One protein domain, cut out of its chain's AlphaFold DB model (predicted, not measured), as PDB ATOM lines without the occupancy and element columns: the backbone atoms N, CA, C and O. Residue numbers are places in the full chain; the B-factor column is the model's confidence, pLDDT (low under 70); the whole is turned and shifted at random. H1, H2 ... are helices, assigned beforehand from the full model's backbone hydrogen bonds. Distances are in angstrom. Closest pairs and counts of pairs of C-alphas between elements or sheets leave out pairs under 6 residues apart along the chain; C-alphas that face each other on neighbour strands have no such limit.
ATOM      1  N   ILE A 317     167.559 327.582 202.337       42.75
ATOM      2  CA  ILE A 317     168.459 328.601 202.908       42.75
ATOM      3  C   ILE A 317     168.903 328.199 204.325       42.75
ATOM      4  O   ILE A 317     170.061 328.374 204.686       42.75
ATOM      5  N   LEU A 318     168.015 327.600 205.127       43.78
ATOM      6  CA  LEU A 318     168.363 327.059 206.447       43.78
ATOM      7  C   LEU A 318     169.287 325.842 206.342       43.78
ATOM      8  O   LEU A 318     170.161 325.683 207.187       43.78
ATOM      9  N   LYS A 319     169.117 324.997 205.319       49.72
ATOM     10  CA  LYS A 319     170.031 323.888 205.034       49.72
ATOM     11  C   LYS A 319     171.394 324.399 204.581       49.72
ATOM     12  O   LYS A 319     172.393 323.928 205.092       49.72
ATOM     13  N   GLU A 320     171.436 325.391 203.699       46.75
ATOM     14  CA  GLU A 320     172.679 326.043 203.276       46.75
ATOM     15  C   GLU A 320     173.406 326.700 204.459       46.75
ATOM     16  O   GLU A 320     174.604 326.505 204.626       46.75
ATOM     17  N   LEU A 321     172.682 327.385 205.352       43.44
ATOM     18  CA  LEU A 321     173.241 327.919 206.598       43.44
ATOM     19  C   LEU A 321     173.748 326.816 207.537       43.44
ATOM     20  O   LEU A 321     174.817 326.980 208.119       43.44
ATOM     21  N   ALA A 322     173.019 325.705 207.673       46.75
ATOM     22  CA  ALA A 322     173.436 324.564 208.489       46.75
ATOM     23  C   ALA A 322     174.665 323.846 207.905       46.75
ATOM     24  O   ALA A 322     175.554 323.454 208.657       46.75
ATOM     25  N   ASP A 323     174.744 323.719 206.579       47.88
ATOM     26  CA  ASP A 323     175.885 323.148 205.865       47.88
ATOM     27  C   ASP A 323     177.118 324.063 206.026       47.88
ATOM     28  O   ASP A 323     178.181 323.591 206.423       47.88
ATOM     29  N   ILE A 324     176.963 325.387 205.855       44.94
ATOM     30  CA  ILE A 324     178.023 326.383 206.112       44.94
ATOM     31  C   ILE A 324     178.480 326.346 207.578       44.94
ATOM     32  O   ILE A 324     179.667 326.496 207.860       44.94
ATOM     33  N   GLU A 325     177.563 326.168 208.529       47.88
ATOM     34  CA  GLU A 325     177.877 326.121 209.960       47.88
ATOM     35  C   GLU A 325     178.583 324.818 210.354       47.88
ATOM     36  O   GLU A 325     179.554 324.854 211.108       47.88
ATOM     37  N   SER A 326     178.178 323.689 209.774       54.59
ATOM     38  CA  SER A 326     178.884 322.411 209.888       54.59
ATOM     39  C   SER A 326     180.302 322.498 209.309       54.59
ATOM     40  O   SER A 326     181.261 322.064 209.953       54.59
ATOM     41  N   ASP A 327     180.455 323.103 208.129       52.47
ATOM     42  CA  ASP A 327     181.757 323.321 207.493       52.47
ATOM     43  C   ASP A 327     182.631 324.268 208.327       52.47
ATOM     44  O   ASP A 327     183.812 323.990 208.533       52.47
ATOM     45  N   LEU A 328     182.061 325.337 208.896       50.56
ATOM     46  CA  LEU A 328     182.767 326.232 209.816       50.56
ATOM     47  C   LEU A 328     183.267 325.494 211.056       50.56
ATOM     48  O   LEU A 328     184.429 325.667 211.412       50.56
ATOM     49  N   ILE A 329     182.441 324.661 211.695       58.03
ATOM     50  CA  ILE A 329     182.843 323.877 212.875       58.03
ATOM     51  C   ILE A 329     183.987 322.925 212.517       58.03
ATOM     52  O   ILE A 329     184.983 322.857 213.237       58.03
ATOM     53  N   SER A 330     183.884 322.226 211.383       63.38
ATOM     54  CA  SER A 330     184.920 321.299 210.922       63.38
ATOM     55  C   SER A 330     186.238 322.016 210.614       63.38
ATOM     56  O   SER A 330     187.299 321.575 211.055       63.38
ATOM     57  N   VAL A 331     186.188 323.131 209.880       57.94
ATOM     58  CA  VAL A 331     187.372 323.919 209.502       57.94
ATOM     59  C   VAL A 331     187.975 324.615 210.726       57.94
ATOM     60  O   VAL A 331     189.195 324.693 210.838       57.94
ATOM     61  N   GLN A 332     187.159 325.077 211.679       66.81
ATOM     62  CA  GLN A 332     187.635 325.637 212.947       66.81
ATOM     63  C   GLN A 332     188.344 324.580 213.789       66.81
ATOM     64  O   GLN A 332     189.420 324.870 214.308       66.81
ATOM     65  N   ALA A 333     187.790 323.371 213.901       69.50
ATOM     66  CA  ALA A 333     188.441 322.271 214.603       69.50
ATOM     67  C   ALA A 333     189.799 321.939 213.965       69.50
ATOM     68  O   ALA A 333     190.805 321.900 214.668       69.50
ATOM     69  N   GLU A 334     189.858 321.809 212.635       71.81
ATOM     70  CA  GLU A 334     191.110 321.538 211.917       71.81
ATOM     71  C   GLU A 334     192.130 322.682 212.055       71.81
ATOM     72  O   GLU A 334     193.325 322.434 212.211       71.81
ATOM     73  N   TYR A 335     191.668 323.935 212.064       69.94
ATOM     74  CA  TYR A 335     192.502 325.113 212.309       69.94
ATOM     75  C   TYR A 335     193.094 325.116 213.725       69.94
ATOM     76  O   TYR A 335     194.289 325.358 213.886       69.94
ATOM     77  N   HIS A 336     192.293 324.795 214.748       74.25
ATOM     78  CA  HIS A 336     192.763 324.722 216.135       74.25
ATOM     79  C   HIS A 336     193.739 323.559 216.332       74.25
ATOM     80  O   HIS A 336     194.795 323.756 216.924       74.25
ATOM     81  N   THR A 337     193.452 322.381 215.770       78.25
ATOM     82  CA  THR A 337     194.390 321.250 215.781       78.25
ATOM     83  C   THR A 337     195.699 321.605 215.074       78.25
ATOM     84  O   THR A 337     196.768 321.320 215.607       78.25
ATOM     85  N   GLY A 338     195.643 322.297 213.931       76.06
ATOM     86  CA  GLY A 338     196.834 322.774 213.226       76.06
ATOM     87  C   GLY A 338     197.669 323.755 214.055       76.06
ATOM     88  O   GLY A 338     198.891 323.636 214.095       76.06
ATOM     89  N   LEU A 339     197.029 324.693 214.763       76.44
ATOM     90  CA  LEU A 339     197.718 325.602 215.685       76.44
ATOM     91  C   LEU A 339     198.340 324.863 216.877       76.44
ATOM     92  O   LEU A 339     199.456 325.188 217.281       76.44
ATOM     93  N   GLU A 340     197.655 323.859 217.426       79.88
ATOM     94  CA  GLU A 340     198.190 323.023 218.502       79.88
ATOM     95  C   GLU A 340     199.408 322.214 218.041       79.88
ATOM     96  O   GLU A 340     200.412 322.159 218.752       79.88
ATOM     97  N   GLU A 341     199.355 321.610 216.852       81.00
ATOM     98  CA  GLU A 341     200.479 320.893 216.238       81.00
ATOM     99  C   GLU A 341     201.667 321.826 215.984       81.00
ATOM    100  O   GLU A 341     202.788 321.512 216.386       81.00
ATOM    101  N   LEU A 342     201.417 323.015 215.430       77.50
ATOM    102  CA  LEU A 342     202.452 324.022 215.200       77.50
ATOM    103  C   LEU A 342     203.095 324.497 216.514       77.50
ATOM    104  O   LEU A 342     204.312 324.659 216.587       77.50
ATOM    105  N   SER A 343     202.298 324.663 217.576       71.81
ATOM    106  CA  SER A 343     202.794 325.079 218.896       71.81
ATOM    107  C   SER A 343     203.664 324.023 219.589       71.81
ATOM    108  O   SER A 343     204.510 324.372 220.412       71.81
ATOM    109  N   LYS A 344     203.477 322.739 219.245       77.25
ATOM    110  CA  LYS A 344     204.306 321.620 219.720       77.25
ATOM    111  C   LYS A 344     205.628 321.514 218.960       77.25
ATOM    112  O   LYS A 344     206.607 321.062 219.548       77.25
ATOM    113  N   GLU A 345     205.662 321.905 217.686       68.06
ATOM    114  CA  GLU A 345     206.886 321.880 216.878       68.06
ATOM    115  C   GLU A 345     207.815 323.068 217.157       68.06
ATOM    116  O   GLU A 345     209.032 322.887 217.153       68.06
ATOM    117  N   ASP A 346     207.282 324.269 217.411       63.31
ATOM    118  CA  ASP A 346     208.114 325.449 217.667       63.31
ATOM    119  C   ASP A 346     207.373 326.524 218.483       63.31
ATOM    120  O   ASP A 346     206.724 327.425 217.952       63.31
ATOM    121  N   SER A 347     207.486 326.446 219.810       57.56
ATOM    122  CA  SER A 347     206.776 327.326 220.749       57.56
ATOM    123  C   SER A 347     207.351 328.749 220.850       57.56
ATOM    124  O   SER A 347     206.931 329.515 221.717       57.56
ATOM    125  N   SER A 348     208.370 329.090 220.051       64.19
ATOM    126  CA  SER A 348     209.188 330.298 220.236       64.19
ATOM    127  C   SER A 348     208.863 331.452 219.281       64.19
ATOM    128  O   SER A 348     209.238 332.592 219.564       64.19
ATOM    129  N   LYS A 349     208.154 331.188 218.175       67.56
ATOM    130  CA  LYS A 349     207.803 332.186 217.150       67.56
ATOM    131  C   LYS A 349     206.293 332.296 216.967       67.56
ATOM    132  O   LYS A 349     205.570 331.313 217.089       67.56
ATOM    133  N   SER A 350     205.813 333.499 216.654       76.38
ATOM    134  CA  SER A 350     204.411 333.694 216.282       76.38
ATOM    135  C   SER A 350     204.147 333.205 214.853       76.38
ATOM    136  O   SER A 350     205.060 333.167 214.025       76.38
ATOM    137  N   LEU A 351     202.892 332.872 214.536       75.88
ATOM    138  CA  LEU A 351     202.485 332.471 213.183       75.88
ATOM    139  C   LEU A 351     202.853 333.542 212.135       75.88
ATOM    140  O   LEU A 351     203.299 333.206 211.042       75.88
ATOM    141  N   ASP A 352     202.726 334.826 212.475       77.81
ATOM    142  CA  ASP A 352     203.061 335.940 211.578       77.81
ATOM    143  C   ASP A 352     204.567 336.099 211.346       77.81
ATOM    144  O   ASP A 352     204.981 336.541 210.273       77.81
ATOM    145  N   ASP A 353     205.392 335.724 212.324       78.81
ATOM    146  CA  ASP A 353     206.846 335.690 212.156       78.81
ATOM    147  C   ASP A 353     207.266 334.488 211.307       78.81
ATOM    148  O   ASP A 353     208.159 334.608 210.472       78.81
ATOM    149  N   MET A 354     206.576 333.352 211.452       77.69
ATOM    150  CA  MET A 354     206.795 332.160 210.625       77.69
ATOM    151  C   MET A 354     206.403 332.385 209.156       77.69
ATOM    152  O   MET A 354     207.102 331.911 208.264       77.69
ATOM    153  N   LYS A 355     205.343 333.163 208.884       80.12
ATOM    154  CA  LYS A 355     204.956 333.580 207.518       80.12
ATOM    155  C   LYS A 355     206.013 334.461 206.834       80.12
ATOM    156  O   LYS A 355     205.979 334.605 205.620       80.12
ATOM    157  N   LYS A 356     206.930 335.066 207.595       82.94
ATOM    158  CA  LYS A 356     207.999 335.947 207.089       82.94
ATOM    159  C   LYS A 356     209.358 335.255 207.010       82.94
ATOM    160  O   LYS A 356     210.355 335.912 206.724       82.94
ATOM    161  N   GLU A 357     209.425 333.958 207.305       82.62
ATOM    162  CA  GLU A 357     210.677 333.217 207.216       82.62
ATOM    163  C   GLU A 357     211.125 333.051 205.762       82.62
ATOM    164  O   GLU A 357     210.337 332.703 204.876       82.62
ATOM    165  N   ASP A 358     212.424 333.251 205.533       79.94
ATOM    166  CA  ASP A 358     213.032 333.088 204.217       79.94
ATOM    167  C   ASP A 358     212.743 331.689 203.652       79.94
ATOM    168  O   ASP A 358     213.075 330.660 204.245       79.94
ATOM    169  N   GLY A 359     212.113 331.658 202.476       80.62
ATOM    170  CA  GLY A 359     211.724 330.428 201.785       80.62
ATOM    171  C   GLY A 359     210.270 329.992 201.993       80.62
ATOM    172  O   GLY A 359     209.794 329.178 201.195       80.62
ATOM    173  N   PHE A 360     209.533 330.558 202.959       84.31
ATOM    174  CA  PHE A 360     208.114 330.238 203.161       84.31
ATOM    175  C   PHE A 360     207.255 330.642 201.957       84.31
ATOM    176  O   PHE A 360     206.475 329.828 201.475       84.31
ATOM    177  N   ASP A 361     207.443 331.839 201.394       82.62
ATOM    178  CA  ASP A 361     206.652 332.309 200.242       82.62
ATOM    179  C   ASP A 361     206.785 331.392 199.016       82.62
ATOM    180  O   ASP A 361     205.816 331.104 198.307       82.62
ATOM    181  N   VAL A 362     207.999 330.883 198.781       85.38
ATOM    182  CA  VAL A 362     208.291 329.950 197.682       85.38
ATOM    183  C   VAL A 362     207.634 328.595 197.941       85.38
ATOM    184  O   VAL A 362     207.091 327.982 197.017       85.38
ATOM    185  N   TYR A 363     207.660 328.138 199.194       88.81
ATOM    186  CA  TYR A 363     206.997 326.915 199.622       88.81
ATOM    187  C   TYR A 363     205.470 327.027 199.500       88.81
ATOM    188  O   TYR A 363     204.843 326.185 198.856       88.81
ATOM    189  N   ALA A 364     204.875 328.090 200.047       83.19
ATOM    190  CA  ALA A 364     203.440 328.351 200.041       83.19
ATOM    191  C   ALA A 364     202.893 328.422 198.611       83.19
ATOM    192  O   ALA A 364     201.882 327.792 198.305       83.19
ATOM    193  N   LYS A 365     203.606 329.093 197.697       87.12
ATOM    194  CA  LYS A 365     203.229 329.148 196.280       87.12
ATOM    195  C   LYS A 365     203.154 327.756 195.643       87.12
ATOM    196  O   LYS A 365     202.136 327.422 195.041       87.12
ATOM    197  N   LYS A 366     204.185 326.920 195.815       86.62
ATOM    198  CA  LYS A 366     204.195 325.542 195.287       86.62
ATOM    199  C   LYS A 366     203.129 324.665 195.940       86.62
ATOM    200  O   LYS A 366     202.470 323.886 195.258       86.62
ATOM    201  N   TYR A 367     202.930 324.815 197.245       87.25
ATOM    202  CA  TYR A 367     201.890 324.116 197.989       87.25
ATOM    203  C   TYR A 367     200.485 324.453 197.452       87.25
ATOM    204  O   TYR A 367     199.697 323.543 197.180       87.25
ATOM    205  N   TYR A 368     200.185 325.732 197.200       83.69
ATOM    206  CA  TYR A 368     198.906 326.152 196.619       83.69
ATOM    207  C   TYR A 368     198.740 325.729 195.151       83.69
ATOM    208  O   TYR A 368     197.628 325.388 194.748       83.69
ATOM    209  N   GLU A 369     199.817 325.685 194.360       84.38
ATOM    210  CA  GLU A 369     199.799 325.158 192.985       84.38
ATOM    211  C   GLU A 369     199.453 323.663 192.946       84.38
ATOM    212  O   GLU A 369     198.595 323.252 192.156       84.38
ATOM    213  N   ILE A 370     200.063 322.859 193.830       82.56
ATOM    214  CA  ILE A 370     199.699 321.449 194.025       82.56
ATOM    215  C   ILE A 370     198.222 321.394 194.428       82.56
ATOM    216  O   ILE A 370     197.400 320.813 193.723       82.56
ATOM    217  N   ARG A 371     197.818 322.085 195.497       77.50
ATOM    218  CA  ARG A 371     196.431 322.050 195.986       77.50
ATOM    219  C   ARG A 371     195.401 322.419 194.910       77.50
ATOM    220  O   ARG A 371     194.404 321.716 194.781       77.50
ATOM    221  N   SER A 372     195.636 323.469 194.123       75.81
ATOM    222  CA  SER A 372     194.713 323.948 193.082       75.81
ATOM    223  C   SER A 372     194.516 322.925 191.956       75.81
ATOM    224  O   SER A 372     193.380 322.615 191.588       75.81
ATOM    225  N   ARG A 373     195.608 322.302 191.488       75.38
ATOM    226  CA  ARG A 373     195.576 321.229 190.477       75.38
ATOM    227  C   ARG A 373     194.724 320.043 190.932       75.38
ATOM    228  O   ARG A 373     193.943 319.488 190.154       75.38
ATOM    229  N   TYR A 374     194.855 319.680 192.207       71.50
ATOM    230  CA  TYR A 374     194.110 318.574 192.791       71.50
ATOM    231  C   TYR A 374     192.678 318.978 193.227       71.50
ATOM    232  O   TYR A 374     191.804 318.118 193.253       71.50
ATOM    233  N   ASN A 375     192.361 320.253 193.489       66.56
ATOM    234  CA  ASN A 375     191.002 320.702 193.858       66.56
ATOM    235  C   ASN A 375     190.015 320.733 192.674       66.56
ATOM    236  O   ASN A 375     188.888 320.263 192.811       66.56
ATOM    237  N   LEU A 376     190.425 321.232 191.504       55.88
ATOM    238  CA  LEU A 376     189.552 321.281 190.316       55.88
ATOM    239  C   LEU A 376     189.152 319.875 189.844       55.88
ATOM    240  O   LEU A 376     187.993 319.606 189.547       55.88
ATOM    241  N   SER A 377     190.108 318.949 189.877       58.06
ATOM    242  CA  SER A 377     189.916 317.562 189.452       58.06
ATOM    243  C   SER A 377     189.133 316.716 190.473       58.06
ATOM    244  O   SER A 377     188.467 315.753 190.097       58.06
ATOM    245  N   THR A 378     189.182 317.060 191.770       58.97
ATOM    246  CA  THR A 378     188.439 316.339 192.825       58.97
ATOM    247  C   THR A 378     186.964 316.720 192.890       58.97
ATOM    248  O   THR A 378     186.157 315.881 193.293       58.97
ATOM    249  N   LEU A 379     186.587 317.939 192.493       55.31
ATOM    250  CA  LEU A 379     185.188 318.375 192.477       55.31
ATOM    251  C   LEU A 379     184.369 317.581 191.445       55.31
ATOM    252  O   LEU A 379     183.312 317.040 191.776       55.31
ATOM    253  N   ASP A 380     184.903 317.426 190.233       64.69
ATOM    254  CA  ASP A 380     184.272 316.638 189.170       64.69
ATOM    255  C   ASP A 380     184.204 315.148 189.520       64.69
ATOM    256  O   ASP A 380     183.150 314.527 189.362       64.69
ATOM    257  N   LEU A 381     185.279 314.578 190.079       68.38
ATOM    258  CA  LEU A 381     185.287 313.176 190.508       68.38
ATOM    259  C   LEU A 381     184.307 312.913 191.666       68.38
ATOM    260  O   LEU A 381     183.594 311.913 191.648       68.38
ATOM    261  N   ARG A 382     184.214 313.815 192.657       62.81
ATOM    262  CA  ARG A 382     183.232 313.713 193.757       62.81
ATOM    263  C   ARG A 382     181.800 313.783 193.252       62.81
ATOM    264  O   ARG A 382     180.950 313.053 193.754       62.81
ATOM    265  N   ASN A 383     181.528 314.641 192.273       66.44
ATOM    266  CA  ASN A 383     180.203 314.749 191.672       66.44
ATOM    267  C   ASN A 383     179.835 313.485 190.882       66.44
ATOM    268  O   ASN A 383     178.682 313.058 190.925       66.44
ATOM    269  N   GLN A 384     180.803 312.848 190.219       71.44
ATOM    270  CA  GLN A 384     180.607 311.563 189.541       71.44
ATOM    271  C   GLN A 384     180.368 310.417 190.538       71.44
ATOM    272  O   GLN A 384     179.423 309.654 190.357       71.44
ATOM    273  N   ILE A 385     181.131 310.353 191.636       67.94
ATOM    274  CA  ILE A 385     180.943 309.355 192.708       67.94
ATOM    275  C   ILE A 385     179.606 309.552 193.431       67.94
ATOM    276  O   ILE A 385     178.913 308.584 193.705       67.94
ATOM    277  N   LYS A 386     179.181 310.793 193.702       67.19
ATOM    278  CA  LYS A 386     177.854 311.057 194.292       67.19
ATOM    279  C   LYS A 386     176.707 310.569 193.406       67.19
ATOM    280  O   LYS A 386     175.660 310.206 193.930       67.19
ATOM    281  N   ARG A 387     176.886 310.599 192.083       66.94
ATOM    282  CA  ARG A 387     175.888 310.117 191.118       66.94
ATOM    283  C   ARG A 387     175.908 308.594 190.987       66.94
ATOM    284  O   ARG A 387     174.843 308.020 190.818       66.94
ATOM    285  N   ASN A 388     177.083 307.973 191.112       73.00
ATOM    286  CA  ASN A 388     177.290 306.526 191.017       73.00
ATOM    287  C   ASN A 388     178.192 306.026 192.167       73.00
ATOM    288  O   ASN A 388     179.384 305.791 191.952       73.00
ATOM    289  N   PRO A 389     177.653 305.884 193.392       65.81
ATOM    290  CA  PRO A 389     178.453 305.567 194.578       65.81
ATOM    291  C   PRO A 389     179.084 304.170 194.539       65.81
ATOM    292  O   PRO A 389     180.145 303.977 195.132       65.81
ATOM    293  N   ASP A 390     178.488 303.237 193.795       79.06
ATOM    294  CA  ASP A 390     178.927 301.838 193.699       79.06
ATOM    295  C   ASP A 390     179.939 301.581 192.561       79.06
ATOM    296  O   ASP A 390     180.335 300.442 192.317       79.06
ATOM    297  N   ASP A 391     180.373 302.623 191.843       81.62
ATOM    298  CA  ASP A 391     181.362 302.492 190.768       81.62
ATOM    299  C   ASP A 391     182.785 302.358 191.343       81.62
ATOM    300  O   ASP A 391     183.465 303.340 191.673       81.62
ATOM    301  N   GLU A 392     183.257 301.113 191.441       80.56
ATOM    302  CA  GLU A 392     184.602 300.776 191.922       80.56
ATOM    303  C   GLU A 392     185.723 301.450 191.108       80.56
ATOM    304  O   GLU A 392     186.786 301.759 191.656       80.56
ATOM    305  N   SER A 393     185.509 301.737 189.816       82.81
ATOM    306  CA  SER A 393     186.508 302.423 188.991       82.81
ATOM    307  C   SER A 393     186.670 303.882 189.408       82.81
ATOM    308  O   SER A 393     187.800 304.383 189.427       82.81
ATOM    309  N   LEU A 394     185.575 304.562 189.749       78.44
ATOM    310  CA  LEU A 394     185.609 305.937 190.244       78.44
ATOM    311  C   LEU A 394     186.201 306.010 191.656       78.44
ATOM    312  O   LEU A 394     187.015 306.897 191.926       78.44
ATOM    313  N   GLN A 395     185.881 305.051 192.529       76.25
ATOM    314  CA  GLN A 395     186.483 304.968 193.864       76.25
ATOM    315  C   GLN A 395     187.997 304.709 193.807       76.25
ATOM    316  O   GLN A 395     188.766 305.336 194.541       76.25
ATOM    317  N   LYS A 396     188.452 303.835 192.900       84.56
ATOM    318  CA  LYS A 396     189.882 303.570 192.695       84.56
ATOM    319  C   LYS A 396     190.619 304.809 192.183       84.56
ATOM    320  O   LYS A 396     191.655 305.163 192.740       84.56
ATOM    321  N   LYS A 397     190.047 305.516 191.200       81.75
ATOM    322  CA  LYS A 397     190.591 306.792 190.706       81.75
ATOM    323  C   LYS A 397     190.655 307.852 191.803       81.75
ATOM    324  O   LYS A 397     191.644 308.567 191.881       81.75
ATOM    325  N   TRP A 398     189.646 307.940 192.672       76.25
ATOM    326  CA  TRP A 398     189.661 308.855 193.818       76.25
ATOM    327  C   TRP A 398     190.824 308.570 194.769       76.25
ATOM    328  O   TRP A 398     191.527 309.493 195.179       76.25
ATOM    329  N   LYS A 399     191.055 307.292 195.086       81.75
ATOM    330  CA  LYS A 399     192.142 306.867 195.970       81.75
ATOM    331  C   LYS A 399     193.521 307.150 195.367       81.75
ATOM    332  O   LYS A 399     194.338 307.784 196.024       81.75
ATOM    333  N   GLU A 400     193.736 306.793 194.099       83.19
ATOM    334  CA  GLU A 400     194.974 307.112 193.365       83.19
ATOM    335  C   GLU A 400     195.235 308.626 193.325       83.19
ATOM    336  O   GLU A 400     196.365 309.083 193.487       83.19
ATOM    337  N   PHE A 401     194.179 309.427 193.179       79.75
ATOM    338  CA  PHE A 401     194.279 310.881 193.163       79.75
ATOM    339  C   PHE A 401     194.683 311.470 194.526       79.75
ATOM    340  O   PHE A 401     195.469 312.420 194.582       79.75
ATOM    341  N   GLN A 402     194.189 310.900 195.631       76.94
ATOM    342  CA  GLN A 402     194.607 311.285 196.982       76.94
ATOM    343  C   GLN A 402     196.045 310.863 197.289       76.94
ATOM    344  O   GLN A 402     196.802 311.654 197.860       76.94
ATOM    345  N   ASP A 403     196.435 309.659 196.872       83.06
ATOM    346  CA  ASP A 403     197.783 309.133 197.081       83.06
ATOM    347  C   ASP A 403     198.828 309.965 196.318       83.06
ATOM    348  O   ASP A 403     199.851 310.344 196.891       83.06
ATOM    349  N   ASN A 404     198.537 310.367 195.074       83.56
ATOM    350  CA  ASN A 404     199.417 311.231 194.278       83.56
ATOM    351  C   ASN A 404     199.588 312.630 194.893       83.56
ATOM    352  O   ASN A 404     200.709 313.130 194.993       83.56
ATOM    353  N   LYS A 405     198.497 313.241 195.383       83.44
ATOM    354  CA  LYS A 405     198.565 314.529 196.097       83.44
ATOM    355  C   LYS A 405     199.467 314.426 197.327       83.44
ATOM    356  O   LYS A 405     200.282 315.313 197.574       83.44
ATOM    357  N   LYS A 406     199.319 313.350 198.103       84.38
ATOM    358  CA  LYS A 406     200.118 313.116 199.309       84.38
ATOM    359  C   LYS A 406     201.601 312.950 198.972       84.38
ATOM    360  O   LYS A 406     202.434 313.562 199.632       84.38
ATOM    361  N   GLN A 407     201.923 312.202 197.917       87.19
ATOM    362  CA  GLN A 407     203.303 312.016 197.460       87.19
ATOM    363  C   GLN A 407     203.951 313.323 196.987       87.19
ATOM    364  O   GLN A 407     205.094 313.594 197.349       87.19
ATOM    365  N   GLU A 408     203.242 314.165 196.229       87.50
ATOM    366  CA  GLU A 408     203.774 315.466 195.796       87.50
ATOM    367  C   GLU A 408     204.052 316.408 196.978       87.50
ATOM    368  O   GLU A 408     205.091 317.070 197.007       87.50
ATOM    369  N   ILE A 409     203.168 316.433 197.982       86.56
ATOM    370  CA  ILE A 409     203.372 317.222 199.206       86.56
ATOM    371  C   ILE A 409     204.550 316.664 200.020       86.56
ATOM    372  O   ILE A 409     205.387 317.430 200.488       86.56
ATOM    373  N   GLU A 410     204.683 315.342 200.150       87.25
ATOM    374  CA  GLU A 410     205.830 314.726 200.831       87.25
ATOM    375  C   GLU A 410     207.164 315.011 200.123       87.25
ATOM    376  O   GLU A 410     208.184 315.222 200.785       87.25
ATOM    377  N   LEU A 411     207.178 315.046 198.788       89.50
ATOM    378  CA  LEU A 411     208.354 315.438 198.010       89.50
ATOM    379  C   LEU A 411     208.704 316.914 198.231       89.50
ATOM    380  O   LEU A 411     209.878 317.237 198.415       89.50
ATOM    381  N   LEU A 412     207.702 317.798 198.280       89.31
ATOM    382  CA  LEU A 412     207.896 319.217 198.588       89.31
ATOM    383  C   LEU A 412     208.444 319.421 200.012       89.31
ATOM    384  O   LEU A 412     209.374 320.212 200.198       89.31
ATOM    385  N   ASN A 413     207.937 318.660 200.988       88.69
ATOM    386  CA  ASN A 413     208.416 318.659 202.373       88.69
ATOM    387  C   ASN A 413     209.888 318.243 202.465       88.69
ATOM    388  O   ASN A 413     210.662 318.883 203.168       88.69
ATOM    389  N   LYS A 414     210.290 317.186 201.747       87.44
ATOM    390  CA  LYS A 414     211.676 316.684 201.746       87.44
ATOM    391  C   LYS A 414     212.645 317.604 201.003       87.44
ATOM    392  O   LYS A 414     213.821 317.649 201.348       87.44
ATOM    393  N   ALA A 415     212.166 318.318 199.985       85.62
ATOM    394  CA  ALA A 415     212.976 319.222 199.172       85.62
ATOM    395  C   ALA A 415     213.213 320.598 199.821       85.62
ATOM    396  O   ALA A 415     214.036 321.364 199.320       85.62
ATOM    397  N   THR A 416     212.503 320.923 200.907       84.25
ATOM    398  CA  THR A 416     212.540 322.250 201.535       84.25
ATOM    399  C   THR A 416     213.052 322.159 202.970       84.25
ATOM    400  O   THR A 416     212.553 321.366 203.767       84.25
ATOM    401  N   LEU A 417     214.031 322.997 203.328       79.38
ATOM    402  CA  LEU A 417     214.463 323.145 204.721       79.38
ATOM    403  C   LEU A 417     213.272 323.635 205.565       79.38
ATOM    404  O   LEU A 417     212.595 324.575 205.162       79.38
ATOM    405  N   ASN A 418     213.001 322.999 206.709       80.62
ATOM    406  CA  ASN A 418     211.792 323.227 207.521       80.62
ATOM    407  C   ASN A 418     210.461 322.910 206.801       80.62
ATOM    408  O   ASN A 418     209.410 323.402 207.206       80.62
ATOM    409  N   GLY A 419     210.478 322.066 205.759       80.75
ATOM    410  CA  GLY A 419     209.308 321.772 204.925       80.75
ATOM    411  C   GLY A 419     208.081 321.256 205.686       80.75
ATOM    412  O   GLY A 419     206.969 321.655 205.363       80.75
ATOM    413  N   ALA A 420     208.260 320.447 206.739       81.38
ATOM    414  CA  ALA A 420     207.152 319.986 207.588       81.38
ATOM    415  C   ALA A 420     206.456 321.144 208.335       81.38
ATOM    416  O   ALA A 420     205.232 321.258 208.297       81.38
ATOM    417  N   ARG A 421     207.236 322.071 208.904       83.00
ATOM    418  CA  ARG A 421     206.712 323.276 209.561       83.00
ATOM    419  C   ARG A 421     206.058 324.221 208.553       83.00
ATOM    420  O   ARG A 421     204.956 324.708 208.784       83.00
ATOM    421  N   PHE A 422     206.690 324.452 207.400       84.31
ATOM    422  CA  PHE A 422     206.105 325.272 206.334       84.31
ATOM    423  C   PHE A 422     204.818 324.672 205.763       84.31
ATOM    424  O   PHE A 422     203.903 325.421 205.423       84.31
ATOM    425  N   HIS A 423     204.700 323.344 205.714       85.31
ATOM    426  CA  HIS A 423     203.451 322.670 205.378       85.31
ATOM    427  C   HIS A 423     202.336 323.015 206.366       85.31
ATOM    428  O   HIS A 423     201.253 323.404 205.928       85.31
ATOM    429  N   LEU A 424     202.607 322.932 207.673       82.31
ATOM    430  CA  LEU A 424     201.644 323.287 208.716       82.31
ATOM    431  C   LEU A 424     201.234 324.763 208.626       82.31
ATOM    432  O   LEU A 424     200.044 325.061 208.600       82.31
ATOM    433  N   VAL A 425     202.189 325.688 208.482       81.38
ATOM    434  CA  VAL A 425     201.899 327.130 208.356       81.38
ATOM    435  C   VAL A 425     201.084 327.431 207.091       81.38
ATOM    436  O   VAL A 425     200.114 328.188 207.152       81.38
ATOM    437  N   ALA A 426     201.414 326.817 205.951       80.44
ATOM    438  CA  ALA A 426     200.663 326.993 204.707       80.44
ATOM    439  C   ALA A 426     199.238 326.419 204.806       80.44
ATOM    440  O   ALA A 426     198.285 327.052 204.350       80.44
ATOM    441  N   LYS A 427     199.074 325.265 205.466       83.56
ATOM    442  CA  LYS A 427     197.766 324.667 205.764       83.56
ATOM    443  C   LYS A 427     196.930 325.569 206.682       83.56
ATOM    444  O   LYS A 427     195.745 325.754 206.438       83.56
ATOM    445  N   ILE A 428     197.538 326.189 207.692       78.88
ATOM    446  CA  ILE A 428     196.861 327.138 208.589       78.88
ATOM    447  C   ILE A 428     196.412 328.394 207.825       78.88
ATOM    448  O   ILE A 428     195.258 328.788 207.951       78.88
ATOM    449  N   CYS A 429     197.258 328.977 206.965       77.31
ATOM    450  CA  CYS A 429     196.892 330.134 206.124       77.31
ATOM    451  C   CYS A 429     195.714 329.833 205.177       77.31
ATOM    452  O   CYS A 429     194.847 330.675 204.922       77.31
ATOM    453  N   GLU A 430     195.680 328.617 204.638       79.31
ATOM    454  CA  GLU A 430     194.592 328.117 203.802       79.31
ATOM    455  C   GLU A 430     193.277 328.018 204.585       79.31
ATOM    456  O   GLU A 430     192.228 328.458 204.105       79.31
ATOM    457  N   LEU A 431     193.337 327.478 205.804       73.81
ATOM    458  CA  LEU A 431     192.194 327.383 206.705       73.81
ATOM    459  C   LEU A 431     191.711 328.780 207.134       73.81
ATOM    460  O   LEU A 431     190.509 329.011 207.115       73.81
ATOM    461  N   GLU A 432     192.599 329.750 207.402       75.12
ATOM    462  CA  GLU A 432     192.218 331.155 207.670       75.12
ATOM    463  C   GLU A 432     191.427 331.769 206.506       75.12
ATOM    464  O   GLU A 432     190.420 332.452 206.711       75.12
ATOM    465  N   THR A 433     191.878 331.516 205.277       74.19
ATOM    466  CA  THR A 433     191.219 332.014 204.062       74.19
ATOM    467  C   THR A 433     189.850 331.357 203.889       74.19
ATOM    468  O   THR A 433     188.855 332.050 203.685       74.19
ATOM    469  N   THR A 434     189.779 330.039 204.092       69.25
ATOM    470  CA  THR A 434     188.536 329.257 204.018       69.25
ATOM    471  C   THR A 434     187.534 329.692 205.096       69.25
ATOM    472  O   THR A 434     186.353 329.868 204.812       69.25
ATOM    473  N   LEU A 435     187.991 329.954 206.327       64.19
ATOM    474  CA  LEU A 435     187.161 330.496 207.410       64.19
ATOM    475  C   LEU A 435     186.621 331.886 207.076       64.19
ATOM    476  O   LEU A 435     185.474 332.194 207.401       64.19
ATOM    477  N   ARG A 436     187.425 332.744 206.440       66.56
ATOM    478  CA  ARG A 436     186.984 334.077 206.012       66.56
ATOM    479  C   ARG A 436     185.912 333.983 204.925       66.56
ATOM    480  O   ARG A 436     184.898 334.667 205.023       66.56
ATOM    481  N   GLU A 437     186.106 333.118 203.936       64.25
ATOM    482  CA  GLU A 437     185.138 332.867 202.861       64.25
ATOM    483  C   GLU A 437     183.825 332.280 203.394       64.25
ATOM    484  O   GLU A 437     182.756 332.806 203.094       64.25
ATOM    485  N   LEU A 438     183.886 331.261 204.258       53.81
ATOM    486  CA  LEU A 438     182.698 330.667 204.880       53.81
ATOM    487  C   LEU A 438     181.948 331.660 205.778       53.81
ATOM    488  O   LEU A 438     180.719 331.684 205.765       53.81
ATOM    489  N   ASN A 439     182.650 332.524 206.518       59.22
ATOM    490  CA  ASN A 439     182.010 333.591 207.295       59.22
ATOM    491  C   ASN A 439     181.324 334.630 206.400       59.22
ATOM    492  O   ASN A 439     180.213 335.055 206.709       59.22
ATOM    493  N   ASN A 440     181.939 335.005 205.276       58.59
ATOM    494  CA  ASN A 440     181.312 335.895 204.298       58.59
ATOM    495  C   ASN A 440     180.063 335.249 203.676       58.59
ATOM    496  O   ASN A 440     179.023 335.900 203.570       58.59
ATOM    497  N   ASN A 441     180.125 333.955 203.348       50.44
ATOM    498  CA  ASN A 441     178.983 333.193 202.838       50.44
ATOM    499  C   ASN A 441     177.871 333.057 203.891       50.44
ATOM    500  O   ASN A 441     176.693 333.160 203.549       50.44
ATOM    501  N   LYS A 442     178.222 332.895 205.176       49.38
ATOM    502  CA  LYS A 442     177.275 332.891 206.303       49.38
ATOM    503  C   LYS A 442     176.560 334.235 206.442       49.38
ATOM    504  O   LYS A 442     175.349 334.248 206.637       49.38
ATOM    505  N   ILE A 443     177.287 335.350 206.338       50.06
ATOM    506  CA  ILE A 443     176.713 336.704 206.376       50.06
ATOM    507  C   ILE A 443     175.759 336.895 205.195       50.06
ATOM    508  O   ILE A 443     174.594 337.202 205.412       50.06
ATOM    509  N   SER A 444     176.202 336.596 203.972       46.84
ATOM    510  CA  SER A 444     175.368 336.725 202.772       46.84
ATOM    511  C   SER A 444     174.112 335.843 202.820       46.84
ATOM    512  O   SER A 444     173.020 336.306 202.506       46.84
ATOM    513  N   SER A 445     174.230 334.596 203.284       46.22
ATOM    514  CA  SER A 445     173.085 333.681 203.427       46.22
ATOM    515  C   SER A 445     172.112 334.128 204.523       46.22
ATOM    516  O   SER A 445     170.902 333.936 204.400       46.22
ATOM    517  N   ARG A 446     172.619 334.761 205.588       45.31
ATOM    518  CA  ARG A 446     171.809 335.351 206.660       45.31
ATOM    519  C   ARG A 446     171.080 336.609 206.192       45.31
ATOM    520  O   ARG A 446     169.897 336.743 206.482       45.31
ATOM    521  N   ASP A 447     171.746 337.463 205.424       44.97
ATOM    522  CA  ASP A 447     171.137 338.645 204.814       44.97
ATOM    523  C   ASP A 447     170.032 338.237 203.825       44.97
ATOM    524  O   ASP A 447     168.933 338.790 203.863       44.97
ATOM    525  N   ASN A 448     170.262 337.185 203.029       43.50
ATOM    526  CA  ASN A 448     169.252 336.595 202.145       43.50
ATOM    527  C   ASN A 448     168.059 336.013 202.927       43.50
ATOM    528  O   ASN A 448     166.906 336.168 202.510       43.50
ATOM    529  N   LEU A 449     168.305 335.362 204.071       42.78
ATOM    530  CA  LEU A 449     167.248 334.861 204.953       42.78
ATOM    531  C   LEU A 449     166.431 336.014 205.551       42.78
ATOM    532  O   LEU A 449     165.203 335.960 205.511       42.78
TER     533      LEU A 449
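Overview. This is residues 317 to 449 of the 695 residues of a protein of Legionella jamestowniensis (UniProt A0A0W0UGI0). Two pairs of long antiparallel helices make a V: H1 and H5 lie side by side in one arm, the helical hairpin of H3 and H4 makes the other, and the arms meet where H3 and H5 begin and open apart toward their far ends. The short H2 sits at the closed end of the V, near H5, and the turn of the hairpin, residues 386 to 392, sticks out at the tip of its arm. The printed part has 133 residues, with five named helices in the order H1, H2, H3, H4, H5 and no named strand; the class is all helix. It is only just loose, close to compact, with a radius of gyration of the C-alphas of 17.4 A, and only just flat, spanning 45 by 41 by 23 A.

Arrangement. H1, residues 317 to 345, touches H5, residues 419 to 449, at a shallow tilt of 22 degrees, opposite ways; their closest C-alphas, those of Tyr 335 and Leu 431, are 6.1 A apart. H2, residues 351 to 354, is close to H5 but not clearly touching, with the C-alphas of Leu 351 and Val 425 closest at 7.2 A. H3, residues 360 to 387, and H4, residues 392 to 415, form a helical hairpin: they touch at a shallow tilt of 5 degrees, opposite ways, with the C-alphas of Ile 385 and Leu 394 closest at 6.3 A. H3 touches H5 with residues 360 to 367 alone, at a steep tilt of 54 degrees, the same way; the closest C-alphas, those of Ala 364 and Ala 426, are 5.6 A apart. H4 and H5 touch only at the corner by their link, where the C-alphas of Asn 413 and Gly 419 are closest at 4.1 A. H5 is the hub, touching three helices. H1 is apart from H2, H3 and H4. In H1, H4 and H5 every O i to N i+4 pair is within hydrogen-bond range; in H3 22 of 24 are, and H2 is too short for such a pair.

Along the chain. H1 begins at C-alpha 317, (168.459, 328.601, 202.908), and is 41.4 A long. H3 is 39.9 A long, with a kink of 29 degrees near residue 377. H4 begins at C-alpha 392, (184.602, 300.776, 191.922), and is 34.6 A long. H5, the longest helix with 31 residues, measures 44.0 A and ends at C-alpha 449, (167.248, 334.861, 204.953).

Size, cuts and confidence. The two C-alphas farthest apart, those of Ser 348 and Asn 388, are 49.4 A apart. The printed part has no cut, and its four links are tight. The mean pLDDT of the printed part is 71.5; 52 residues are under 70, among them 317 to 333, 375 to 383 and 434 to 449.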